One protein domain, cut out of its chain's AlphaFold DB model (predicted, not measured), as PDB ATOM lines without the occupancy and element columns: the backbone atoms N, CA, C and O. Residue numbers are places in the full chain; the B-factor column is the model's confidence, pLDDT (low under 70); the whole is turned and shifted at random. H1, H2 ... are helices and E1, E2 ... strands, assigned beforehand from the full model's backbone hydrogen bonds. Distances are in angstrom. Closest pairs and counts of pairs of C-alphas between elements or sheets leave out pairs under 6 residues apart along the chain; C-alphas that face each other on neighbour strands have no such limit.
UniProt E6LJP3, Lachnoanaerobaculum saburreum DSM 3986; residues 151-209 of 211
ATOM      1  N   MET A 151      45.719   8.890-101.647       72.31
ATOM      2  CA  MET A 151      44.529   8.080-101.885       72.31
ATOM      3  C   MET A 151      43.440   8.491-100.895       72.31
ATOM      4  O   MET A 151      43.674   8.520 -99.684       72.31
ATOM      5  N   PHE A 152      42.269   8.838-101.431       72.31
ATOM      6  CA  PHE A 152      41.071   9.107-100.647       72.31
ATOM      7  C   PHE A 152      40.207   7.858-100.621       72.31
ATOM      8  O   PHE A 152      39.857   7.308-101.666       72.31
ATOM      9  N   PHE A 153      39.886   7.430 -99.411       74.56
ATOM     10  CA  PHE A 153      39.020   6.301 -99.148       74.56
ATOM     11  C   PHE A 153      37.690   6.803 -98.613       74.56
ATOM     12  O   PHE A 153      37.663   7.505 -97.598       74.56
ATOM     13  N   ASP A 154      36.620   6.435 -99.309       75.56
ATOM     14  CA  ASP A 154      35.258   6.674 -98.857       75.56
ATOM     15  C   ASP A 154      34.838   5.492 -97.985       75.56
ATOM     16  O   ASP A 154      34.912   4.332 -98.407       75.56
ATOM     17  N   LEU A 155      34.505   5.788 -96.732       80.00
ATOM     18  CA  LEU A 155      34.045   4.815 -95.750       80.00
ATOM     19  C   LEU A 155      32.623   5.169 -95.347       80.00
ATOM     20  O   LEU A 155      32.418   6.055 -94.515       80.00
ATOM     21  N   ASP A 156      31.668   4.420 -95.884       78.06
ATOM     22  CA  ASP A 156      30.258   4.585 -95.559       78.06
ATOM     23  C   ASP A 156      29.739   3.356 -94.828       78.06
ATOM     24  O   ASP A 156      30.056   2.215 -95.166       78.06
ATOM     25  N   SER A 157      28.921   3.570 -93.802       80.00
ATOM     26  CA  SER A 157      28.192   2.469 -93.184       80.00
ATOM     27  C   SER A 157      27.039   2.043 -94.082       80.00
ATOM     28  O   SER A 157      26.264   2.892 -94.515       80.00
ATOM     29  N   THR A 158      26.855   0.739 -94.275       81.81
ATOM     30  CA  THR A 158      25.581   0.214 -94.788       81.81
ATOM     31  C   THR A 158      24.730  -0.298 -93.635       81.81
ATOM     32  O   THR A 158      25.270  -0.722 -92.614       81.81
ATOM     33  N   LEU A 159      23.411  -0.297 -93.794       86.38
ATOM     34  CA  LEU A 159      22.521  -0.931 -92.833       86.38
ATOM     35  C   LEU A 159      22.417  -2.434 -93.111       86.38
ATOM     36  O   LEU A 159      21.946  -2.855 -94.167       86.38
ATOM     37  N   LEU A 160      22.780  -3.237 -92.114       87.56
ATOM     38  CA  LEU A 160      22.447  -4.654 -92.048       87.56
ATOM     39  C   LEU A 160      21.352  -4.852 -90.997       87.56
ATOM     40  O   LEU A 160      21.633  -4.836 -89.800       87.56
ATOM     41  N   ASN A 161      20.110  -5.027 -91.453       88.44
ATOM     42  CA  ASN A 161      18.946  -5.160 -90.573       88.44
ATOM     43  C   ASN A 161      19.109  -6.289 -89.550       88.44
ATOM     44  O   ASN A 161      19.465  -7.418 -89.902       88.44
ATOM     45  N   THR A 162      18.773  -5.994 -88.296       88.50
ATOM     46  CA  THR A 162      18.642  -6.990 -87.232       88.50
ATOM     47  C   THR A 162      17.190  -7.429 -87.078       88.50
ATOM     48  O   THR A 162      16.244  -6.717 -87.414       88.50
ATOM     49  N   TYR A 163      17.009  -8.642 -86.556       86.00
ATOM     50  CA  TYR A 163      15.700  -9.167 -86.174       86.00
ATOM     51  C   TYR A 163      15.652  -9.362 -84.662       86.00
ATOM     52  O   TYR A 163      16.476 -10.093 -84.110       86.00
ATOM     53  N   GLY A 164      14.660  -8.761 -84.003       85.44
ATOM     54  CA  GLY A 164      14.541  -8.798 -82.544       85.44
ATOM     55  C   GLY A 164      15.607  -7.939 -81.859       85.44
ATOM     56  O   GLY A 164      16.059  -6.960 -82.427       85.44
ATOM     57  N   LYS A 165      15.991  -8.299 -80.628       85.75
ATOM     58  CA  LYS A 165      16.994  -7.570 -79.831       85.75
ATOM     59  C   LYS A 165      18.340  -8.281 -79.891       85.75
ATOM     60  O   LYS A 165      18.699  -8.996 -78.955       85.75
ATOM     61  N   GLN A 166      19.035  -8.156 -81.015       89.81
ATOM     62  CA  GLN A 166      20.371  -8.741 -81.159       89.81
ATOM     63  C   GLN A 166      21.412  -7.875 -80.441       89.81
ATOM     64  O   GLN A 166      21.260  -6.660 -80.329       89.81
ATOM     65  N   GLU A 167      22.456  -8.503 -79.904       87.50
ATOM     66  CA  GLU A 167      23.511  -7.800 -79.172       87.50
ATOM     67  C   GLU A 167      24.309  -6.880 -80.108       87.50
ATOM     68  O   GLU A 167      24.770  -7.312 -81.158       87.50
ATOM     69  N   GLY A 168      24.497  -5.615 -79.718       83.38
ATOM     70  CA  GLY A 168      25.271  -4.645 -80.501       83.38
ATOM     71  C   GLY A 168      24.503  -3.967 -81.639       83.38
ATOM     72  O   GLY A 168      25.119  -3.258 -82.433       83.38
ATOM     73  N   GLU A 169      23.182  -4.154 -81.724       86.75
ATOM     74  CA  GLU A 169      22.351  -3.388 -82.656       86.75
ATOM     75  C   GLU A 169      22.264  -1.902 -82.269       86.75
ATOM     76  O   GLU A 169      22.322  -1.533 -81.092       86.75
ATOM     77  N   GLY A 170      22.056  -1.048 -83.268       85.88
ATOM     78  CA  GLY A 170      21.751   0.365 -83.075       85.88
ATOM     79  C   GLY A 170      20.612   0.811 -83.985       85.88
ATOM     80  O   GLY A 170      20.407   0.245 -85.055       85.88
ATOM     81  N   PHE A 171      19.865   1.830 -83.558       84.81
ATOM     82  CA  PHE A 171      18.909   2.507 -84.431       84.81
ATOM     83  C   PHE A 171      19.629   3.573 -85.255       84.81
ATOM     84  O   PHE A 171      20.312   4.427 -84.684       84.81
ATOM     85  N   ASN A 172      19.431   3.567 -86.571       82.31
ATOM     86  CA  ASN A 172      19.953   4.601 -87.455       82.31
ATOM     87  C   ASN A 172      18.820   5.457 -88.032       82.31
ATOM     88  O   ASN A 172      17.882   4.954 -88.652       82.31
ATOM     89  N   PHE A 173      18.926   6.774 -87.839       82.44
ATOM     90  CA  PHE A 173      17.903   7.739 -88.247       82.44
ATOM     91  C   PHE A 173      17.800   7.923 -89.762       82.44
ATOM     92  O   PHE A 173      16.713   8.226 -90.251       82.44
ATOM     93  N   HIS A 174      18.898   7.742 -90.499       79.94
ATOM     94  CA  HIS A 174      18.901   7.841 -91.956       79.94
ATOM     95  C   HIS A 174      18.076   6.713 -92.584       79.94
ATOM     96  O   HIS A 174      17.235   6.967 -93.442       79.94
ATOM     97  N   TYR A 175      18.267   5.482 -92.105       79.56
ATOM     98  CA  TYR A 175      17.546   4.311 -92.608       79.56
ATOM     99  C   TYR A 175      16.232   4.010 -91.871       79.56
ATOM    100  O   TYR A 175      15.478   3.140 -92.300       79.56
ATOM    101  N   GLN A 176      15.959   4.714 -90.767       88.06
ATOM    102  CA  GLN A 176      14.788   4.522 -89.903       88.06
ATOM    103  C   GLN A 176      14.602   3.072 -89.424       88.06
ATOM    104  O   GLN A 176      13.478   2.586 -89.292       88.06
ATOM    105  N   ALA A 177      15.705   2.374 -89.152       87.12
ATOM    106  CA  ALA A 177      15.697   0.955 -88.817       87.12
ATOM    107  C   ALA A 177      16.794   0.593 -87.806       87.12
ATOM    108  O   ALA A 177      17.778   1.319 -87.641       87.12
ATOM    109  N   HIS A 178      16.590  -0.536 -87.123       91.06
ATOM    110  CA  HIS A 178      17.586  -1.161 -86.258       91.06
ATOM    111  C   HIS A 178      18.469  -2.107 -87.071       91.06
ATOM    112  O   HIS A 178      17.976  -2.892 -87.888       91.06
ATOM    113  N   GLY A 179      19.772  -2.048 -86.833       90.31
ATOM    114  CA  GLY A 179      20.701  -2.970 -87.457       90.31
ATOM    115  C   GLY A 179      22.139  -2.791 -87.010       90.31
ATOM    116  O   GLY A 179      22.465  -1.972 -86.147       90.31
ATOM    117  N   TYR A 180      23.009  -3.580 -87.628       88.44
ATOM    118  CA  TYR A 180      24.443  -3.340 -87.602       88.44
ATOM    119  C   TYR A 180      24.824  -2.356 -88.703       88.44
ATOM    120  O   TYR A 180      24.203  -2.315 -89.767       88.44
ATOM    121  N   HIS A 181      25.905  -1.622 -88.460       85.06
ATOM    122  CA  HIS A 181      26.438  -0.627 -89.383       85.06
ATOM    123  C   HIS A 181      27.886  -0.946 -89.755       85.06
ATOM    124  O   HIS A 181      28.799  -0.222 -89.350       85.06
ATOM    125  N   PRO A 182      28.140  -2.055 -90.477       83.75
ATOM    126  CA  PRO A 182      29.479  -2.330 -90.970       83.75
ATOM    127  C   PRO A 182      29.929  -1.200 -91.901       83.75
ATOM    128  O   PRO A 182      29.202  -0.797 -92.812       83.75
ATOM    129  N   LEU A 183      31.144  -0.704 -91.669       80.62
ATOM    130  CA  LEU A 183      31.794   0.258 -92.551       80.62
ATOM    131  C   LEU A 183      32.229  -0.450 -93.835       80.62
ATOM    132  O   LEU A 183      32.980  -1.427 -93.795       80.62
ATOM    133  N   GLN A 184      31.766   0.055 -94.969       74.38
ATOM    134  CA  GLN A 184      32.165  -0.380 -96.295       74.38
ATOM    135  C   GLN A 184      33.189   0.593 -96.863       74.38
ATOM    136  O   GLN A 184      32.975   1.801 -96.895       74.38
ATOM    137  N   LEU A 185      34.305   0.044 -97.337       70.69
ATOM    138  CA  LEU A 185      35.309   0.795 -98.071       70.69
ATOM    139  C   LEU A 185      34.923   0.855 -99.548       70.69
ATOM    140  O   LEU A 185      35.180  -0.081-100.309       70.69
ATOM    141  N   LEU A 186      34.347   1.977 -99.963       58.84
ATOM    142  CA  LEU A 186      34.069   2.279-101.360       58.84
ATOM    143  C   LEU A 186      35.277   3.014-101.937       58.84
ATOM    144  O   LEU A 186      35.366   4.238-101.970       58.84
ATOM    145  N   SER A 187      36.269   2.244-102.388       54.69
ATOM    146  CA  SER A 187      37.368   2.812-103.170       54.69
ATOM    147  C   SER A 187      37.014   2.767-104.658       54.69
ATOM    148  O   SER A 187      36.762   1.699-105.213       54.69
ATOM    149  N   PHE A 188      37.058   3.911-105.341       49.28
ATOM    150  CA  PHE A 188      36.856   3.990-106.797       49.28
ATOM    151  C   PHE A 188      38.025   3.398-107.615       49.28
ATOM    152  O   PHE A 188      38.121   3.607-108.823       49.28
ATOM    153  N   VAL A 189      38.962   2.686-106.977       48.75
ATOM    154  CA  VAL A 189      40.250   2.340-107.584       48.75
ATOM    155  C   VAL A 189      40.705   0.924-107.216       48.75
ATOM    156  O   VAL A 189      41.812   0.711-106.726       48.75
ATOM    157  N   LEU A 190      39.884  -0.081-107.542       44.03
ATOM    158  CA  LEU A 190      40.288  -1.495-107.453       44.03
ATOM    159  C   LEU A 190      41.561  -1.783-108.285       44.03
ATOM    160  O   LEU A 190      42.401  -2.596-107.907       44.03
ATOM    161  N   ILE A 191      41.754  -1.044-109.388       47.47
ATOM    162  CA  ILE A 191      42.912  -1.174-110.290       47.47
ATOM    163  C   ILE A 191      44.237  -0.823-109.593       47.47
ATOM    164  O   ILE A 191      45.273  -1.383-109.947       47.47
ATOM    165  N   GLN A 192      44.245   0.070-108.598       47.84
ATOM    166  CA  GLN A 192      45.497   0.464-107.948       47.84
ATOM    167  C   GLN A 192      45.960  -0.504-106.867       47.84
ATOM    168  O   GLN A 192      47.166  -0.659-106.698       47.84
ATOM    169  N   MET A 193      45.057  -1.218-106.195       48.06
ATOM    170  CA  MET A 193      45.472  -2.171-105.159       48.06
ATOM    171  C   MET A 193      46.279  -3.343-105.730       48.06
ATOM    172  O   MET A 193      47.291  -3.728-105.149       48.06
ATOM    173  N   HIS A 194      45.931  -3.836-106.924       49.66
ATOM    174  CA  HIS A 194      46.739  -4.856-107.608       49.66
ATOM    175  C   HIS A 194      48.093  -4.344-108.106       49.66
ATOM    176  O   HIS A 194      49.021  -5.122-108.313       49.66
ATOM    177  N   LYS A 195      48.197  -3.032-108.307       49.38
ATOM    178  CA  LYS A 195      49.368  -2.365-108.858       49.38
ATOM    179  C   LYS A 195      50.448  -2.090-107.810       49.38
ATOM    180  O   LYS A 195      51.622  -1.970-108.152       49.38
ATOM    181  N   PHE A 196      50.042  -1.994-106.546       51.53
ATOM    182  CA  PHE A 196      50.877  -1.539-105.440       51.53
ATOM    183  C   PHE A 196      50.865  -2.487-104.229       51.53
ATOM    184  O   PHE A 196      50.654  -2.020-103.112       51.53
ATOM    185  N   PRO A 197      51.157  -3.796-104.378       48.94
ATOM    186  CA  PRO A 197      51.339  -4.652-103.205       48.94
ATOM    187  C   PRO A 197      52.524  -4.207-102.323       48.94
ATOM    188  O   PRO A 197      52.574  -4.573-101.154       48.94
ATOM    189  N   TYR A 198      53.453  -3.394-102.852       45.75
ATOM    190  CA  TYR A 198      54.688  -3.012-102.154       45.75
ATOM    191  C   TYR A 198      54.991  -1.506-102.107       45.75
ATOM    192  O   TYR A 198      55.952  -1.118-101.447       45.75
ATOM    193  N   HIS A 199      54.227  -0.647-102.794       50.56
ATOM    194  CA  HIS A 199      54.431   0.815-102.816       50.56
ATOM    195  C   HIS A 199      53.117   1.524-102.496       50.56
ATOM    196  O   HIS A 199      52.418   2.044-103.362       50.56
ATOM    197  N   LEU A 200      52.774   1.460-101.218       55.00
ATOM    198  CA  LEU A 200      51.634   2.142-100.635       55.00
ATOM    199  C   LEU A 200      51.819   3.674-100.728       55.00
ATOM    200  O   LEU A 200      52.948   4.145-100.581       55.00
ATOM    201  N   PRO A 201      50.751   4.460-100.981       58.81
ATOM    202  CA  PRO A 201      50.816   5.920-100.935       58.81
ATOM    203  C   PRO A 201      51.400   6.408 -99.606       58.81
ATOM    204  O   PRO A 201      51.079   5.864 -98.552       58.81
ATOM    205  N   GLU A 202      52.204   7.474 -99.637       52.66
ATOM    206  CA  GLU A 202      52.826   8.024 -98.423       52.66
ATOM    207  C   GLU A 202      51.797   8.554 -97.413       52.66
ATOM    208  O   GLU A 202      52.094   8.659 -96.221       52.66
ATOM    209  N   LYS A 203      50.587   8.911 -97.873       55.41
ATOM    210  CA  LYS A 203      49.506   9.415 -97.020       55.41
ATOM    211  C   LYS A 203      48.142   8.890 -97.453       55.41
ATOM    212  O   LYS A 203      47.768   8.972 -98.626       55.41
ATOM    213  N   TYR A 204      47.384   8.441 -96.459       59.19
ATOM    214  CA  TYR A 204      46.002   8.000 -96.586       59.19
ATOM    215  C   TYR A 204      45.065   9.004 -95.946       59.19
ATOM    216  O   TYR A 204      45.314   9.466 -94.832       59.19
ATOM    217  N   TYR A 205      43.972   9.300 -96.638       61.16
ATOM    218  CA  TYR A 205      42.919  10.153 -96.115       61.16
ATOM    219  C   TYR A 205      41.603   9.390 -96.147       61.16
ATOM    220  O   TYR A 205      41.200   8.865 -97.186       61.16
ATOM    221  N   PHE A 206      40.944   9.344 -94.996       57.38
ATOM    222  CA  PHE A 206      39.631   8.742 -94.843       57.38
ATOM    223  C   PHE A 206      38.594   9.851 -94.780       57.38
ATOM    224  O   PHE A 206      38.748  10.811 -94.019       57.38
ATOM    225  N   ARG A 207      37.544   9.718 -95.583       54.94
ATOM    226  CA  ARG A 207      36.331  10.509 -95.439       54.94
ATOM    227  C   ARG A 207      35.221   9.546 -95.042       54.94
ATOM    228  O   ARG A 207      35.039   8.525 -95.690       54.94
ATOM    229  N   SER A 208      34.545   9.857 -93.944       50.59
ATOM    230  CA  SER A 208      33.364   9.122 -93.509       50.59
ATOM    231  C   SER A 208      32.205  10.092 -93.389       50.59
ATOM    232  O   SER A 208      32.300  11.069 -92.635       50.59
ATOM    233  N   HIS A 209      31.105   9.813 -94.070       56.81
ATOM    234  CA  HIS A 209      29.840  10.489 -93.822       56.81
ATOM    235  C   HIS A 209      29.046   9.635 -92.839       56.81
ATOM    236  O   HIS A 209      28.060   8.999 -93.190       56.81
TER     237      HIS A 209
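What this domain is: This is residues 151 to 209 of the 211 residues of a protein of Lachnoanaerobaculum saburreum DSM 3986 (UniProt E6LJP3). The model is a long, thin rod: a staggered sheet of E4, E1 and E5 runs along it, with the small hairpin of E2 and E3 at one end and the short helix H1 at the other. Residues 193 to 199 stick out at the H1 end. The printed part has 59 residues, with five named strands and one named helix in the order E1 E2 E3 E4 H1 E5; the larger sheet, order E4 E1 E5, is mixed. The class is mixed, helices and strands, with under half of the residues in named elements. The whole is only just extended, close to loose, with a radius of gyration of the C-alphas of 15.7 A and spans of 46 by 18 by 16 A.

How they stand to each other: Start at E1, residues 151 to 157, the inner strand. Its residues 151 to 154 pair with E5, residues 203 to 207, parallel at 30 degrees; look for N 153 and O 205, 3.0 A apart. Its residues 154 to 157 pair with E4, residues 183 to 186, antiparallel at 138 degrees, with N 184 and O 156 at 2.8 A. E3, residues 177 to 180, runs on into E4 at 82 degrees. E3 forms a hairpin with E2, residues 170 to 172, where N 172 and O 177 are 3.0 A apart. H1, residues 190 to 195, is not on the larger sheet; 0 of its 2 O i to N i+4 pairs but 2 of 3 O i to N i+3 pairs are within hydrogen-bond range.

Where its parts are: Find C-alpha 151 at (44.529, 8.080, -101.885); E1 runs 19.3 A from there. E2 spans 6.4 A, E3 9.8 A, E4 9.3 A and H1 9.2 A. E5 spans 13.3 A, ending at C-alpha 207, (36.331, 10.509, -95.439).

The domain as a whole: The two C-alphas farthest apart, those of Gly 164 and His 199, are 45.8 A apart. The printed part has no cut, and the link from E1 to E2 is long, 12 residues. Look with care at residues 186 to 209, where pLDDT is under 70.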